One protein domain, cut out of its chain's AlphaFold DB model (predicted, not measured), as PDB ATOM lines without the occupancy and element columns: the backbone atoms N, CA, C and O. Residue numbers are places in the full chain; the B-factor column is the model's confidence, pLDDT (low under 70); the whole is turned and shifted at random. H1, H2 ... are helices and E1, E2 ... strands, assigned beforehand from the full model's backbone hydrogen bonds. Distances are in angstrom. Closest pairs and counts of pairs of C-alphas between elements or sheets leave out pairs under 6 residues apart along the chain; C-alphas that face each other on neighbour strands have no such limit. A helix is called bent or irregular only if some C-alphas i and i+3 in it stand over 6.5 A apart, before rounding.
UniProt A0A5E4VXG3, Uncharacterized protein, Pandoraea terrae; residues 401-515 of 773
ATOM      1  N   ASN A 401     -16.506 -60.252  30.097       96.12
ATOM      2  CA  ASN A 401     -17.813 -59.599  30.190       96.12
ATOM      3  C   ASN A 401     -18.397 -59.631  31.617       96.12
ATOM      4  O   ASN A 401     -18.976 -58.638  32.067       96.12
ATOM      5  N   GLU A 402     -18.236 -60.742  32.336       96.31
ATOM      6  CA  GLU A 402     -18.643 -60.900  33.732       96.31
ATOM      7  C   GLU A 402     -17.767 -60.040  34.635       96.31
ATOM      8  O   GLU A 402     -18.290 -59.203  35.375       96.31
ATOM      9  N   PHE A 403     -16.445 -60.155  34.479       97.31
ATOM     10  CA  PHE A 403     -15.487 -59.331  35.208       97.31
ATOM     11  C   PHE A 403     -15.755 -57.836  35.005       97.31
ATOM     12  O   PHE A 403     -15.827 -57.081  35.971       97.31
ATOM     13  N   SER A 404     -15.957 -57.393  33.760       96.81
ATOM     14  CA  SER A 404     -16.197 -55.979  33.447       96.81
ATOM     15  C   SER A 404     -17.474 -55.459  34.105       96.81
ATOM     16  O   SER A 404     -17.497 -54.326  34.579       96.81
ATOM     17  N   ARG A 405     -18.531 -56.278  34.193       95.50
ATOM     18  CA  ARG A 405     -19.778 -55.905  34.879       95.50
ATOM     19  C   ARG A 405     -19.547 -55.681  36.375       95.50
ATOM     20  O   ARG A 405     -19.940 -54.639  36.897       95.50
ATOM     21  N   GLU A 406     -18.895 -56.630  37.042       95.31
ATOM     22  CA  GLU A 406     -18.562 -56.542  38.471       95.31
ATOM     23  C   GLU A 406     -17.618 -55.370  38.754       95.31
ATOM     24  O   GLU A 406     -17.818 -54.603  39.697       95.31
ATOM     25  N   PHE A 407     -16.607 -55.195  37.907       96.69
ATOM     26  CA  PHE A 407     -15.646 -54.107  37.989       96.69
ATOM     27  C   PHE A 407     -16.334 -52.740  37.885       96.69
ATOM     28  O   PHE A 407     -16.152 -51.899  38.768       96.69
ATOM     29  N   LEU A 408     -17.184 -52.532  36.873       94.81
ATOM     30  CA  LEU A 408     -17.938 -51.286  36.696       94.81
ATOM     31  C   LEU A 408     -18.877 -51.008  37.876       94.81
ATOM     32  O   LEU A 408     -18.989 -49.862  38.310       94.81
ATOM     33  N   GLN A 409     -19.536 -52.038  38.414       93.50
ATOM     34  CA  GLN A 409     -20.425 -51.896  39.567       93.50
ATOM     35  C   GLN A 409     -19.658 -51.468  40.824       93.50
ATOM     36  O   GLN A 409     -20.059 -50.519  41.499       93.50
ATOM     37  N   ASN A 410     -18.545 -52.136  41.127       94.69
ATOM     38  CA  ASN A 410     -17.810 -51.943  42.378       94.69
ATOM     39  C   ASN A 410     -16.872 -50.726  42.361       94.69
ATOM     40  O   ASN A 410     -16.612 -50.147  43.416       94.69
ATOM     41  N   TYR A 411     -16.400 -50.307  41.182       96.56
ATOM     42  CA  TYR A 411     -15.512 -49.147  41.010       96.56
ATOM     43  C   TYR A 411     -16.180 -47.947  40.347       96.56
ATOM     44  O   TYR A 411     -15.492 -46.990  39.983       96.56
ATOM     45  N   ARG A 412     -17.516 -47.921  40.247       95.25
ATOM     46  CA  ARG A 412     -18.243 -46.744  39.748       95.25
ATOM     47  C   ARG A 412     -17.777 -45.458  40.432       95.25
ATOM     48  O   ARG A 412     -17.560 -44.467  39.749       95.25
ATOM     49  N   TRP A 413     -17.573 -45.496  41.750       95.44
ATOM     50  CA  TRP A 413     -17.093 -44.358  42.544       95.44
ATOM     51  C   TRP A 413     -15.751 -43.791  42.045       95.44
ATOM     52  O   TRP A 413     -15.565 -42.581  42.079       95.44
ATOM     53  N   ALA A 414     -14.841 -44.637  41.552       96.56
ATOM     54  CA  ALA A 414     -13.536 -44.233  41.031       96.56
ATOM     55  C   ALA A 414     -13.624 -43.791  39.564       96.56
ATOM     56  O   ALA A 414     -12.994 -42.815  39.157       96.56
ATOM     57  N   LEU A 415     -14.426 -44.496  38.761       96.38
ATOM     58  CA  LEU A 415     -14.564 -44.246  37.323       96.38
ATOM     59  C   LEU A 415     -15.268 -42.924  37.001       96.38
ATOM     60  O   LEU A 415     -15.024 -42.355  35.943       96.38
ATOM     61  N   VAL A 416     -16.115 -42.417  37.903       95.44
ATOM     62  CA  VAL A 416     -16.760 -41.100  37.741       95.44
ATOM     63  C   VAL A 416     -15.848 -39.922  38.103       95.44
ATOM     64  O   VAL A 416     -16.238 -38.776  37.887       95.44
ATOM     65  N   MET A 417     -14.660 -40.171  38.665       95.19
ATOM     66  CA  MET A 417     -13.702 -39.113  38.993       95.19
ATOM     67  C   MET A 417     -12.994 -38.615  37.729       95.19
ATOM     68  O   MET A 417     -12.487 -39.413  36.939       95.19
ATOM     69  N   ASP A 418     -12.927 -37.294  37.560       93.94
ATOM     70  CA  ASP A 418     -12.239 -36.668  36.431       93.94
ATOM     71  C   ASP A 418     -10.719 -36.652  36.650       93.94
ATOM     72  O   ASP A 418     -10.167 -35.798  37.347       93.94
ATOM     73  N   MET A 419     -10.040 -37.608  36.017       93.75
ATOM     74  CA  MET A 419      -8.584 -37.748  36.080       93.75
ATOM     75  C   MET A 419      -7.826 -36.769  35.172       93.75
ATOM     76  O   MET A 419      -6.595 -36.775  35.183       93.75
ATOM     77  N   SER A 420      -8.520 -35.927  34.395       91.31
ATOM     78  CA  SER A 420      -7.882 -34.859  33.611       91.31
ATOM     79  C   SER A 420      -7.494 -33.649  34.467       91.31
ATOM     80  O   SER A 420      -6.638 -32.854  34.071       91.31
ATOM     81  N   LEU A 421      -8.080 -33.522  35.664       93.75
ATOM     82  CA  LEU A 421      -7.764 -32.455  36.604       93.75
ATOM     83  C   LEU A 421      -6.348 -32.634  37.177       93.75
ATOM     84  O   LEU A 421      -6.046 -33.693  37.735       93.75
ATOM     85  N   PRO A 422      -5.493 -31.592  37.168       90.00
ATOM     86  CA  PRO A 422      -4.163 -31.673  37.775       90.00
ATOM     87  C   PRO A 422      -4.187 -32.050  39.261       90.00
ATOM     88  O   PRO A 422      -3.275 -32.721  39.741       90.00
ATOM     89  N   SER A 423      -5.238 -31.655  39.991       93.94
ATOM     90  CA  SER A 423      -5.415 -32.008  41.403       93.94
ATOM     91  C   SER A 423      -5.580 -33.512  41.613       93.94
ATOM     92  O   SER A 423      -5.017 -34.034  42.571       93.94
ATOM     93  N   ALA A 424      -6.253 -34.215  40.694       93.88
ATOM     94  CA  ALA A 424      -6.590 -35.633  40.816       93.88
ATOM     95  C   ALA A 424      -5.371 -36.569  40.725       93.88
ATOM     96  O   ALA A 424      -5.452 -37.735  41.104       93.88
ATOM     97  N   ALA A 425      -4.229 -36.078  40.245       92.19
ATOM     98  CA  ALA A 425      -2.972 -36.824  40.204       92.19
ATOM     99  C   ALA A 425      -1.807 -36.019  40.805       92.19
ATOM    100  O   ALA A 425      -0.649 -36.226  40.441       92.19
ATOM    101  N   ALA A 426      -2.092 -35.090  41.721       95.25
ATOM    102  CA  ALA A 426      -1.094 -34.166  42.255       95.25
ATOM    103  C   ALA A 426      -0.023 -34.844  43.124       95.25
ATOM    104  O   ALA A 426       1.085 -34.317  43.242       95.25
ATOM    105  N   LYS A 427      -0.329 -35.995  43.733       95.56
ATOM    106  CA  LYS A 427       0.571 -36.712  44.645       95.56
ATOM    107  C   LYS A 427       0.996 -38.070  44.084       95.56
ATOM    108  O   LYS A 427       0.391 -38.590  43.147       95.56
ATOM    109  N   PHE A 428       2.049 -38.653  44.648       95.19
ATOM    110  CA  PHE A 428       2.466 -40.029  44.371       95.19
ATOM    111  C   PHE A 428       3.131 -40.656  45.596       95.19
ATOM    112  O   PHE A 428       3.869 -40.002  46.335       95.19
ATOM    113  N   TRP A 429       2.882 -41.943  45.817       94.75
ATOM    114  CA  TRP A 429       3.493 -42.680  46.921       94.75
ATOM    115  C   TRP A 429       4.817 -43.296  46.487       94.75
ATOM    116  O   TRP A 429       4.887 -43.892  45.421       94.75
ATOM    117  N   TYR A 430       5.856 -43.231  47.315       93.44
ATOM    118  CA  TYR A 430       7.162 -43.834  47.020       93.44
ATOM    119  C   TYR A 430       7.830 -44.381  48.287       93.44
ATOM    120  O   TYR A 430       7.335 -44.169  49.390       93.44
ATOM    121  N   VAL A 431       8.952 -45.096  48.157       90.62
ATOM    122  CA  VAL A 431       9.788 -45.508  49.303       90.62
ATOM    123  C   VAL A 431      11.068 -44.684  49.321       90.62
ATOM    124  O   VAL A 431      11.787 -44.644  48.323       90.62
ATOM    125  N   SER A 432      11.383 -44.049  50.449       87.31
ATOM    126  CA  SER A 432      12.655 -43.334  50.613       87.31
ATOM    127  C   SER A 432      13.827 -44.312  50.710       87.31
ATOM    128  O   SER A 432      13.772 -45.260  51.491       87.31
ATOM    129  N   ALA A 433      14.911 -44.051  49.977       85.25
ATOM    130  CA  ALA A 433      16.148 -44.833  50.053       85.25
ATOM    131  C   ALA A 433      16.827 -44.720  51.424       85.25
ATOM    132  O   ALA A 433      17.450 -45.665  51.889       85.25
ATOM    133  N   GLU A 434      16.692 -43.565  52.081       77.38
ATOM    134  CA  GLU A 434      17.366 -43.295  53.351       77.38
ATOM    135  C   GLU A 434      16.697 -44.033  54.517       77.38
ATOM    136  O   GLU A 434      17.376 -44.433  55.457       77.38
ATOM    137  N   LYS A 435      15.364 -44.187  54.475       69.19
ATOM    138  CA  LYS A 435      14.565 -44.726  55.597       69.19
ATOM    139  C   LYS A 435      13.884 -46.050  55.317       69.19
ATOM    140  O   LYS A 435      13.394 -46.675  56.247       69.19
ATOM    141  N   LEU A 436      13.833 -46.469  54.054       80.31
ATOM    142  CA  LEU A 436      13.110 -47.665  53.617       80.31
ATOM    143  C   LEU A 436      11.628 -47.647  54.028       80.31
ATOM    144  O   LEU A 436      11.006 -48.692  54.217       80.31
ATOM    145  N   GLU A 437      11.058 -46.445  54.126       81.94
ATOM    146  CA  GLU A 437       9.673 -46.199  54.512       81.94
ATOM    147  C   GLU A 437       8.886 -45.517  53.390       81.94
ATOM    148  O   GLU A 437       9.451 -44.698  52.650       81.94
ATOM    149  N   PRO A 438       7.574 -45.798  53.297       88.31
ATOM    150  CA  PRO A 438       6.652 -45.047  52.465       88.31
ATOM    151  C   PRO A 438       6.665 -43.539  52.735       88.31
ATOM    152  O   PRO A 438       6.681 -43.089  53.883       88.31
ATOM    153  N   ARG A 439       6.604 -42.767  51.656       90.75
ATOM    154  CA  ARG A 439       6.495 -41.309  51.615       90.75
ATOM    155  C   ARG A 439       5.467 -40.904  50.562       90.75
ATOM    156  O   ARG A 439       5.106 -41.710  49.704       90.75
ATOM    157  N   LEU A 440       5.009 -39.663  50.656       91.31
ATOM    158  CA  LEU A 440       4.051 -39.059  49.739       91.31
ATOM    159  C   LEU A 440       4.699 -37.810  49.149       91.31
ATOM    160  O   LEU A 440       5.006 -36.887  49.897       91.31
ATOM    161  N   GLY A 441       4.965 -37.841  47.846       91.69
ATOM    162  CA  GLY A 441       5.593 -36.746  47.112       91.69
ATOM    163  C   GLY A 441       4.597 -35.988  46.244       91.69
ATOM    164  O   GLY A 441       3.508 -36.489  45.945       91.69
ATOM    165  N   ILE A 442       4.984 -34.791  45.817       92.75
ATOM    166  CA  ILE A 442       4.225 -33.933  44.905       92.75
ATOM    167  C   ILE A 442       4.699 -34.173  43.469       92.75
ATOM    168  O   ILE A 442       5.844 -33.900  43.118       92.75
ATOM    169  N   ARG A 443       3.803 -34.659  42.604       93.19
ATOM    170  CA  ARG A 443       4.129 -35.112  41.239       93.19
ATOM    171  C   ARG A 443       4.736 -34.013  40.365       93.19
ATOM    172  O   ARG A 443       5.561 -34.309  39.509       93.19
ATOM    173  N   ALA A 444       4.317 -32.763  40.568       89.94
ATOM    174  CA  ALA A 444       4.748 -31.625  39.759       89.94
ATOM    175  C   ALA A 444       6.165 -31.121  40.090       89.94
ATOM    176  O   ALA A 444       6.794 -30.499  39.237       89.94
ATOM    177  N   THR A 445       6.655 -31.356  41.311       87.88
ATOM    178  CA  THR A 445       7.897 -30.742  41.819       87.88
ATOM    179  C   THR A 445       8.947 -31.759  42.251       87.88
ATOM    180  O   THR A 445      10.135 -31.447  42.224       87.88
ATOM    181  N   GLU A 446       8.546 -32.977  42.617       88.94
ATOM    182  CA  GLU A 446       9.451 -33.992  43.148       88.94
ATOM    183  C   GLU A 446       9.814 -35.068  42.116       88.94
ATOM    184  O   GLU A 446       8.982 -35.593  41.372       88.94
ATOM    185  N   PHE A 447      11.089 -35.459  42.120       86.38
ATOM    186  CA  PHE A 447      11.570 -36.615  41.368       86.38
ATOM    187  C   PHE A 447      11.110 -37.923  42.027       86.38
ATOM    188  O   PHE A 447      10.895 -37.992  43.232       86.38
ATOM    189  N   GLY A 448      11.040 -39.003  41.247       88.94
ATOM    190  CA  GLY A 448      10.738 -40.339  41.775       88.94
ATOM    191  C   GLY A 448       9.364 -40.886  41.405       88.94
ATOM    192  O   GLY A 448       9.066 -42.017  41.771       88.94
ATOM    193  N   VAL A 449       8.578 -40.155  40.610       90.88
ATOM    194  CA  VAL A 449       7.299 -40.622  40.043       90.88
ATOM    195  C   VAL A 449       7.439 -41.972  39.322       90.88
ATOM    196  O   VAL A 449       6.586 -42.840  39.451       90.88
ATOM    197  N   ALA A 450       8.561 -42.210  38.634       89.69
ATOM    198  CA  ALA A 450       8.849 -43.496  37.986       89.69
ATOM    199  C   ALA A 450       8.988 -44.684  38.967       89.69
ATOM    200  O   ALA A 450       9.002 -45.835  38.541       89.69
ATOM    201  N   LYS A 451       9.117 -44.414  40.273       91.31
ATOM    202  CA  LYS A 451       9.215 -45.399  41.362       91.31
ATOM    203  C   LYS A 451       7.961 -45.396  42.242       91.31
ATOM    204  O   LYS A 451       8.021 -45.769  43.415       91.31
ATOM    205  N   GLU A 452       6.840 -44.938  41.685       93.31
ATOM    206  CA  GLU A 452       5.560 -44.887  42.376       93.31
ATOM    207  C   GLU A 452       5.135 -46.285  42.864       93.31
ATOM    208  O   GLU A 452       5.258 -47.303  42.175       93.31
ATOM    209  N   LEU A 453       4.666 -46.333  44.109       92.19
ATOM    210  CA  LEU A 453       4.074 -47.514  44.715       92.19
ATOM    211  C   LEU A 453       2.670 -47.750  44.140       92.19
ATOM    212  O   LEU A 453       1.958 -46.787  43.854       92.19
ATOM    213  N   PRO A 454       2.201 -49.008  44.075       91.31
ATOM    214  CA  PRO A 454       0.900 -49.364  43.509       91.31
ATOM    215  C   PRO A 454      -0.239 -49.088  44.511       91.31
ATOM    216  O   PRO A 454      -1.006 -49.976  44.868       91.31
ATOM    217  N   LEU A 455      -0.301 -47.864  45.037       92.31
ATOM    218  CA  LEU A 455      -1.286 -47.422  46.032       92.31
ATOM    219  C   LEU A 455      -2.353 -46.502  45.425       92.31
ATOM    220  O   LEU A 455      -3.377 -46.254  46.054       92.31
ATOM    221  N   ALA A 456      -2.132 -46.015  44.202       91.81
ATOM    222  CA  ALA A 456      -3.061 -45.166  43.471       91.81
ATOM    223  C   ALA A 456      -4.128 -46.018  42.755       91.81
ATOM    224  O   ALA A 456      -4.009 -46.325  41.567       91.81
ATOM    225  N   SER A 457      -5.171 -46.424  43.484       90.56
ATOM    226  CA  SER A 457      -6.245 -47.280  42.953       90.56
ATOM    227  C   SER A 457      -7.061 -46.603  41.847       90.56
ATOM    228  O   SER A 457      -7.403 -47.260  40.868       90.56
ATOM    229  N   VAL A 458      -7.327 -45.295  41.949       95.50
ATOM    230  CA  VAL A 458      -8.138 -44.564  40.958       95.50
ATOM    231  C   VAL A 458      -7.444 -44.491  39.584       95.50
ATOM    232  O   VAL A 458      -8.045 -44.960  38.617       95.50
ATOM    233  N   PRO A 459      -6.181 -44.030  39.444       94.31
ATOM    234  CA  PRO A 459      -5.485 -44.100  38.156       94.31
ATOM    235  C   PRO A 459      -5.388 -45.524  37.587       94.31
ATOM    236  O   PRO A 459      -5.612 -45.726  36.394       94.31
ATOM    237  N   ALA A 460      -5.101 -46.521  38.433       95.06
ATOM    238  CA  ALA A 460      -5.013 -47.919  38.007       95.06
ATOM    239  C   ALA A 460      -6.358 -48.457  37.485       95.06
ATOM    240  O   ALA A 460      -6.391 -49.193  36.498       95.06
ATOM    241  N   CYS A 461      -7.464 -48.050  38.113       96.38
ATOM    242  CA  CYS A 461      -8.826 -48.362  37.696       96.38
ATOM    243  C   CYS A 461      -9.137 -47.791  36.304       96.38
ATOM    244  O   CYS A 461      -9.609 -48.521  35.434       96.38
ATOM    245  N   HIS A 462      -8.827 -46.514  36.059       96.88
ATOM    246  CA  HIS A 462      -9.017 -45.889  34.742       96.88
ATOM    247  C   HIS A 462      -8.154 -46.553  33.662       96.88
ATOM    248  O   HIS A 462      -8.649 -46.850  32.574       96.88
ATOM    249  N   ALA A 463      -6.890 -46.860  33.968       95.81
ATOM    250  CA  ALA A 463      -5.998 -47.546  33.035       95.81
ATOM    251  C   ALA A 463      -6.517 -48.946  32.655       95.81
ATOM    252  O   ALA A 463      -6.533 -49.291  31.474       95.81
ATOM    253  N   LEU A 464      -6.997 -49.725  33.634       97.31
ATOM    254  CA  LEU A 464      -7.618 -51.029  33.383       97.31
ATOM    255  C   LEU A 464      -8.880 -50.895  32.519       97.31
ATOM    256  O   LEU A 464      -9.043 -51.643  31.558       97.31
ATOM    257  N   ALA A 465      -9.750 -49.925  32.819       96.88
ATOM    258  CA  ALA A 465     -10.971 -49.695  32.048       96.88
ATOM    259  C   ALA A 465     -10.678 -49.402  30.568       96.88
ATOM    260  O   ALA A 465     -11.375 -49.915  29.696       96.88
ATOM    261  N   ILE A 466      -9.632 -48.620  30.277       95.88
ATOM    262  CA  ILE A 466      -9.196 -48.324  28.905       95.88
ATOM    263  C   ILE A 466      -8.659 -49.581  28.210       95.88
ATOM    264  O   ILE A 466      -8.989 -49.826  27.050       95.88
ATOM    265  N   ALA A 467      -7.846 -50.388  28.896       96.38
ATOM    266  CA  ALA A 467      -7.274 -51.600  28.310       96.38
ATOM    267  C   ALA A 467      -8.345 -52.640  27.949       96.38
ATOM    268  O   ALA A 467      -8.286 -53.229  26.869       96.38
ATOM    269  N   LEU A 468      -9.363 -52.807  28.800       96.25
ATOM    270  CA  LEU A 468     -10.465 -53.747  28.572       96.25
ATOM    271  C   LEU A 468     -11.307 -53.413  27.331       96.25
ATOM    272  O   LEU A 468     -11.869 -54.318  26.727       96.25
ATOM    273  N   GLN A 469     -11.367 -52.146  26.895       93.44
ATOM    274  CA  GLN A 469     -12.162 -51.741  25.719       93.44
ATOM    275  C   GLN A 469     -11.704 -52.391  24.405       93.44
ATOM    276  O   GLN A 469     -12.439 -52.361  23.422       93.44
ATOM    277  N   ARG A 470     -10.480 -52.930  24.363       91.69
ATOM    278  CA  ARG A 470      -9.878 -53.524  23.159       91.69
ATOM    279  C   ARG A 470     -10.027 -55.047  23.082       91.69
ATOM    280  O   ARG A 470      -9.503 -55.634  22.142       91.69
ATOM    281  N   TRP A 471     -10.692 -55.662  24.056       95.31
ATOM    282  CA  TRP A 471     -10.816 -57.114  24.198       95.31
ATOM    283  C   TRP A 471     -12.254 -57.590  23.978       95.31
ATOM    284  O   TRP A 471     -13.202 -56.841  24.224       95.31
ATOM    285  N   ASP A 472     -12.420 -58.836  23.522       92.44
ATOM    286  CA  ASP A 472     -13.743 -59.449  23.409       92.44
ATOM    287  C   ASP A 472     -14.245 -59.845  24.805       92.44
ATOM    288  O   ASP A 472     -13.499 -60.340  25.650       92.44
ATOM    289  N   GLY A 473     -15.536 -59.647  25.069       87.38
ATOM    290  CA  GLY A 473     -16.149 -60.036  26.335       87.38
ATOM    291  C   GLY A 473     -16.128 -61.547  26.604       87.38
ATOM    292  O   GLY A 473     -16.248 -61.938  27.763       87.38
ATOM    293  N   GLY A 474     -15.998 -62.382  25.567       91.69
ATOM    294  CA  GLY A 474     -15.861 -63.837  25.689       91.69
ATOM    295  C   GLY A 474     -14.449 -64.321  26.038       91.69
ATOM    296  O   GLY A 474     -14.295 -65.486  26.409       91.69
ATOM    297  N   ASP A 475     -13.433 -63.458  25.943       96.12
ATOM    298  CA  ASP A 475     -12.073 -63.797  26.364       96.12
ATOM    299  C   ASP A 475     -11.995 -63.989  27.887       96.12
ATOM    300  O   ASP A 475     -12.873 -63.575  28.646       96.12
ATOM    301  N   THR A 476     -10.919 -64.623  28.350       96.56
ATOM    302  CA  THR A 476     -10.690 -64.884  29.780       96.56
ATOM    303  C   THR A 476      -9.731 -63.872  30.395       96.56
ATOM    304  O   THR A 476      -8.850 -63.331  29.720       96.56
ATOM    305  N   ILE A 477      -9.828 -63.679  31.713       96.94
ATOM    306  CA  ILE A 477      -8.852 -62.890  32.479       96.94
ATOM    307  C   ILE A 477      -7.421 -63.418  32.295       96.94
ATOM    308  O   ILE A 477      -6.490 -62.622  32.192       96.94
ATOM    309  N   ALA A 478      -7.232 -64.737  32.204       94.81
ATOM    310  CA  ALA A 478      -5.930 -65.348  31.951       94.81
ATOM    311  C   ALA A 478      -5.345 -64.919  30.594       94.81
ATOM    312  O   ALA A 478      -4.172 -64.552  30.521       94.81
ATOM    313  N   ALA A 479      -6.158 -64.913  29.530       94.44
ATOM    314  CA  ALA A 479      -5.731 -64.449  28.209       94.44
ATOM    315  C   ALA A 479      -5.387 -62.950  28.222       94.44
ATOM    316  O   ALA A 479      -4.334 -62.553  27.721       94.44
ATOM    317  N   PHE A 480      -6.225 -62.137  28.872       96.75
ATOM    318  CA  PHE A 480      -5.985 -60.706  29.048       96.75
ATOM    319  C   PHE A 480      -4.674 -60.423  29.793       96.75
ATOM    320  O   PHE A 480      -3.850 -59.646  29.317       96.75
ATOM    321  N   LEU A 481      -4.436 -61.071  30.938       95.19
ATOM    322  CA  LEU A 481      -3.243 -60.845  31.763       95.19
ATOM    323  C   LEU A 481      -1.957 -61.412  31.156       95.19
ATOM    324  O   LEU A 481      -0.876 -60.919  31.482       95.19
ATOM    325  N   ALA A 482      -2.051 -62.404  30.267       91.19
ATOM    326  CA  ALA A 482      -0.905 -62.857  29.487       91.19
ATOM    327  C   ALA A 482      -0.396 -61.755  28.539       91.19
ATOM    328  O   ALA A 482       0.811 -61.622  28.344       91.19
ATOM    329  N   ALA A 483      -1.305 -60.946  27.985       91.69
ATOM    330  CA  ALA A 483      -0.976 -59.815  27.120       91.69
ATOM    331  C   ALA A 483      -0.722 -58.506  27.891       91.69
ATOM    332  O   ALA A 483       0.093 -57.696  27.454       91.69
ATOM    333  N   HIS A 484      -1.393 -58.320  29.031       93.75
ATOM    334  CA  HIS A 484      -1.363 -57.103  29.846       93.75
ATOM    335  C   HIS A 484      -1.014 -57.371  31.323       93.75
ATOM    336  O   HIS A 484      -1.816 -57.094  32.232       93.75
ATOM    337  N   PRO A 485       0.179 -57.920  31.616       91.00
ATOM    338  CA  PRO A 485       0.575 -58.275  32.978       91.00
ATOM    339  C   PRO A 485       0.659 -57.067  33.932       91.00
ATOM    340  O   PRO A 485       0.572 -57.234  35.152       91.00
ATOM    341  N   GLU A 486       0.788 -55.843  33.415       92.75
ATOM    342  CA  GLU A 486       0.766 -54.591  34.177       92.75
ATOM    343  C   GLU A 486      -0.549 -54.367  34.938       92.75
ATOM    344  O   GLU A 486      -0.547 -53.765  36.015       92.75
ATOM    345  N   HIS A 487      -1.665 -54.907  34.442       96.25
ATOM    346  CA  HIS A 487      -2.987 -54.741  35.046       96.25
ATOM    347  C   HIS A 487      -3.302 -55.751  36.153       96.25
ATOM    348  O   HIS A 487      -4.324 -55.627  36.833       96.25
ATOM    349  N   ARG A 488      -2.403 -56.710  36.403       94.38
ATOM    350  CA  ARG A 488      -2.597 -57.801  37.368       94.38
ATOM    351  C   ARG A 488      -2.983 -57.322  38.766       94.38
ATOM    352  O   ARG A 488      -3.886 -57.881  39.385       94.38
ATOM    353  N   GLY A 489      -2.329 -56.263  39.247       93.62
ATOM    354  CA  GLY A 489      -2.626 -55.685  40.558       93.62
ATOM    355  C   GLY A 489      -4.069 -55.182  40.651       93.62
ATOM    356  O   GLY A 489      -4.765 -55.494  41.613       93.62
ATOM    357  N   MET A 490      -4.543 -54.465  39.630       96.06
ATOM    358  CA  MET A 490      -5.897 -53.908  39.613       96.06
ATOM    359  C   MET A 490      -6.969 -54.983  39.394       96.06
ATOM    360  O   MET A 490      -7.993 -54.955  40.071       96.06
ATOM    361  N   VAL A 491      -6.717 -55.970  38.526       96.94
ATOM    362  CA  VAL A 491      -7.621 -57.120  38.331       96.94
ATOM    363  C   VAL A 491      -7.823 -57.887  39.639       96.94
ATOM    364  O   VAL A 491      -8.960 -58.146  40.031       96.94
ATOM    365  N   ARG A 492      -6.734 -58.174  40.370       94.75
ATOM    366  CA  ARG A 492      -6.809 -58.829  41.685       94.75
ATOM    367  C   ARG A 492      -7.652 -58.019  42.666       94.75
ATOM    368  O   ARG A 492      -8.512 -58.577  43.343       94.75
ATOM    369  N   ARG A 493      -7.427 -56.702  42.737       94.12
ATOM    370  CA  ARG A 493      -8.220 -55.809  43.598       94.12
ATOM    371  C   ARG A 493      -9.699 -55.829  43.222       94.12
ATOM    372  O   ARG A 493     -10.527 -55.960  44.114       94.12
ATOM    373  N   ALA A 494     -10.027 -55.809  41.930       95.75
ATOM    374  CA  ALA A 494     -11.407 -55.865  41.463       95.75
ATOM    375  C   ALA A 494     -12.134 -57.162  41.859       95.75
ATOM    376  O   ALA A 494     -13.244 -57.100  42.386       95.75
ATOM    377  N   GLN A 495     -11.481 -58.320  41.717       95.31
ATOM    378  CA  GLN A 495     -12.030 -59.611  42.164       95.31
ATOM    379  C   GLN A 495     -12.130 -59.732  43.696       95.31
ATOM    380  O   GLN A 495     -12.975 -60.459  44.228       95.31
ATOM    381  N   ILE A 496     -11.269 -59.033  44.442       94.38
ATOM    382  CA  ILE A 496     -11.399 -58.908  45.900       94.38
ATOM    383  C   ILE A 496     -12.613 -58.029  46.235       94.38
ATOM    384  O   ILE A 496     -13.470 -58.456  47.004       94.38
ATOM    385  N   ALA A 497     -12.740 -56.851  45.625       94.56
ATOM    386  CA  ALA A 497     -13.827 -55.911  45.894       94.56
ATOM    387  C   ALA A 497     -15.221 -56.488  45.602       94.56
ATOM    388  O   ALA A 497     -16.166 -56.169  46.318       94.56
ATOM    389  N   ALA A 498     -15.335 -57.396  44.626       93.56
ATOM    390  CA  ALA A 498     -16.576 -58.119  44.339       93.56
ATOM    391  C   ALA A 498     -17.067 -59.005  45.502       93.56
ATOM    392  O   ALA A 498     -18.263 -59.253  45.627       93.56
ATOM    393  N   ARG A 499     -16.159 -59.468  46.371       92.12
ATOM    394  CA  ARG A 499     -16.465 -60.346  47.519       92.12
ATOM    395  C   ARG A 499     -16.390 -59.628  48.867       92.12
ATOM    396  O   ARG A 499     -16.990 -60.082  49.838       92.12
ATOM    397  N   TYR A 500     -15.649 -58.526  48.928       95.25
ATOM    398  CA  TYR A 500     -15.311 -57.805  50.152       95.25
ATOM    399  C   TYR A 500     -15.679 -56.318  49.993       95.25
ATOM    400  O   TYR A 500     -14.860 -55.532  49.505       95.25
ATOM    401  N   PRO A 501     -16.900 -55.896  50.371       93.81
ATOM    402  CA  PRO A 501     -17.436 -54.576  50.023       93.81
ATOM    403  C   PRO A 501     -16.664 -53.397  50.639       93.81
ATOM    404  O   PRO A 501     -16.625 -52.322  50.037       93.81
ATOM    405  N   TYR A 502     -16.019 -53.599  51.794       97.44
ATOM    406  CA  TYR A 502     -15.225 -52.587  52.507       97.44
ATOM    407  C   TYR A 502     -13.718 -52.708  52.240       97.44
ATOM    408  O   TYR A 502     -12.895 -52.244  53.025       97.44
ATOM    409  N   SER A 503     -13.328 -53.377  51.156       95.69
ATOM    410  CA  SER A 503     -11.918 -53.641  50.849       95.69
ATOM    411  C   SER A 503     -11.158 -52.463  50.231       95.69
ATOM    412  O   SER A 503      -9.932 -52.507  50.126       95.69
ATOM    413  N   GLU A 504     -11.870 -51.404  49.844       96.19
ATOM    414  CA  GLU A 504     -11.313 -50.217  49.198       96.19
ATOM    415  C   GLU A 504     -11.629 -48.957  49.991       96.19
ATOM    416  O   GLU A 504     -12.770 -48.750  50.400       96.19
ATOM    417  N   VAL A 505     -10.634 -48.080  50.127       96.56
ATOM    418  CA  VAL A 505     -10.868 -46.684  50.511       96.56
ATOM    419  C   VAL A 505     -11.418 -45.965  49.281       96.56
ATOM    420  O   VAL A 505     -10.728 -45.865  48.265       96.56
ATOM    421  N   ARG A 506     -12.665 -45.491  49.355       96.12
ATOM    422  CA  ARG A 506     -13.433 -44.934  48.226       96.12
ATOM    423  C   ARG A 506     -13.200 -43.431  48.040       96.12
ATOM    424  O   ARG A 506     -14.139 -42.656  47.881       96.12
ATOM    425  N   ASP A 507     -11.934 -43.035  48.061       96.06
ATOM    426  CA  ASP A 507     -11.453 -41.683  47.773       96.06
ATOM    427  C   ASP A 507     -10.136 -41.749  46.992       96.06
ATOM    428  O   ASP A 507      -9.439 -42.767  46.978       96.06
ATOM    429  N   ASN A 508      -9.778 -40.654  46.324       96.00
ATOM    430  CA  ASN A 508      -8.572 -40.606  45.510       96.00
ATOM    431  C   ASN A 508      -7.312 -40.404  46.372       96.00
ATOM    432  O   ASN A 508      -7.027 -39.310  46.858       96.00
ATOM    433  N   LEU A 509      -6.521 -41.471  46.519       95.38
ATOM    434  CA  LEU A 509      -5.333 -41.505  47.382       95.38
ATOM    435  C   LEU A 509      -4.115 -40.733  46.848       95.38
ATOM    436  O   LEU A 509      -3.063 -40.725  47.495       95.38
ATOM    437  N   VAL A 510      -4.245 -40.115  45.674       95.75
ATOM    438  CA  VAL A 510      -3.221 -39.270  45.043       95.75
ATOM    439  C   VAL A 510      -3.731 -37.867  44.697       95.75
ATOM    440  O   VAL A 510      -3.027 -37.104  44.033       95.75
ATOM    441  N   ASP A 511      -4.922 -37.504  45.180       96.62
ATOM    442  CA  ASP A 511      -5.466 -36.158  45.017       96.62
ATOM    443  C   ASP A 511      -4.720 -35.121  45.878       96.62
ATOM    444  O   ASP A 511      -4.207 -35.420  46.963       96.62
ATOM    445  N   ALA A 512      -4.688 -33.869  45.421       94.75
ATOM    446  CA  ALA A 512      -4.105 -32.742  46.144       94.75
ATOM    447  C   ALA A 512      -4.662 -32.593  47.573       94.75
ATOM    448  O   ALA A 512      -3.891 -32.335  48.499       94.75
ATOM    449  N   GLY A 513      -5.962 -32.822  47.776       92.44
ATOM    450  CA  GLY A 513      -6.644 -32.725  49.068       92.44
ATOM    451  C   GLY A 513      -6.492 -33.945  49.980       92.44
ATOM    452  O   GLY A 513      -6.937 -33.901  51.122       92.44
ATOM    453  N   MET A 514      -5.861 -35.034  49.523       92.50
ATOM    454  CA  MET A 514      -5.737 -36.260  50.318       92.50
ATOM    455  C   MET A 514      -4.872 -36.060  51.573       92.50
ATOM    456  O   MET A 514      -3.717 -35.631  51.474       92.50
ATOM    457  N   LEU A 515      -5.409 -36.428  52.740       91.62
ATOM    458  CA  LEU A 515      -4.734 -36.349  54.035       91.62
ATOM    459  C   LEU A 515      -4.415 -37.757  54.573       91.62
ATOM    460  O   LEU A 515      -5.314 -38.475  55.014       91.62
TER     461      LEU A 515
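What this domain is: This is residues 401 to 515 of the 773 residues of an uncharacterized protein of Pandoraea terrae (UniProt A0A5E4VXG3). Three helices, H1, H3 and H5, form a crossed cluster, with H4 near H5 at one end of the domain and the small strand hairpin of E1 and E2 at the other. The tail, residues 498 to 515, runs from the helices back toward the hairpin's end. The printed part has 115 residues with five named helices and two named strands, in the order H1 H2 E1 E2 H3 H4 H5; it is mostly helix, and its sheet is antiparallel. The whole is compact, with a radius of gyration of the C-alphas of 15.2 A, but elongated, spanning 46 by 27 by 27 A.

How they stand to each other: H1, residues 401 to 415, touches H3, residues 457 to 468, at a tilt of 36 degrees, only just steep, opposite ways; their closest C-alphas, of Ala 414 and Val 458, are 5.4 A apart. H5, residues 485 to 497, touches H1 with residues 494 to 497 alone, about perpendicular at 82 degrees, the closest C-alphas being those of Phe 407 and Ala 494, 5.8 A. H5 touches H3 with residues 487 to 491 alone, at a steep tilt of 68 degrees, only just short of perpendicular; the closest C-alphas are those of Leu 464 and His 487, 6.2 A. H2, residues 422 to 425, is close to H3 but not clearly touching, with C-alphas 425 and 459 8.0 A apart. E1, residues 427 to 432, and E2, residues 438 to 442, form a hairpin, with N 428 and O 441 2.9 A apart. H4, residues 477 to 483, is close to H5 but not clearly touching, at a shallow tilt of 21 degrees; the closest C-alphas, 481 and 488, are 6.4 A apart. Every O i to N i+4 pair is within hydrogen-bond range in H3 and H4, against 9 of 11 in H1 and 7 of 9 in H5; H2 is too short for one.

Where its parts are: H1 begins at C-alpha 401 (-17.813, -59.599, 30.190), is 17.2 A long and is irregular, with C-alphas 410 and 413 7.6 A apart. E1 is 15.0 A long and H3 16.3 A. H5, 19.5 A long, ends at C-alpha 497 (-13.827, -55.911, 45.894) and is irregular, with C-alphas 486 and 489 7.3 A apart.

The domain as a whole: The two farthest C-alphas, of Glu 434 and Gly 474, are 47.9 A apart. The printed part has no cut. The link from E2 to H3, residues 443 to 456, is long. The mean pLDDT of the printed part is 93.3, and residue 435 is under 70.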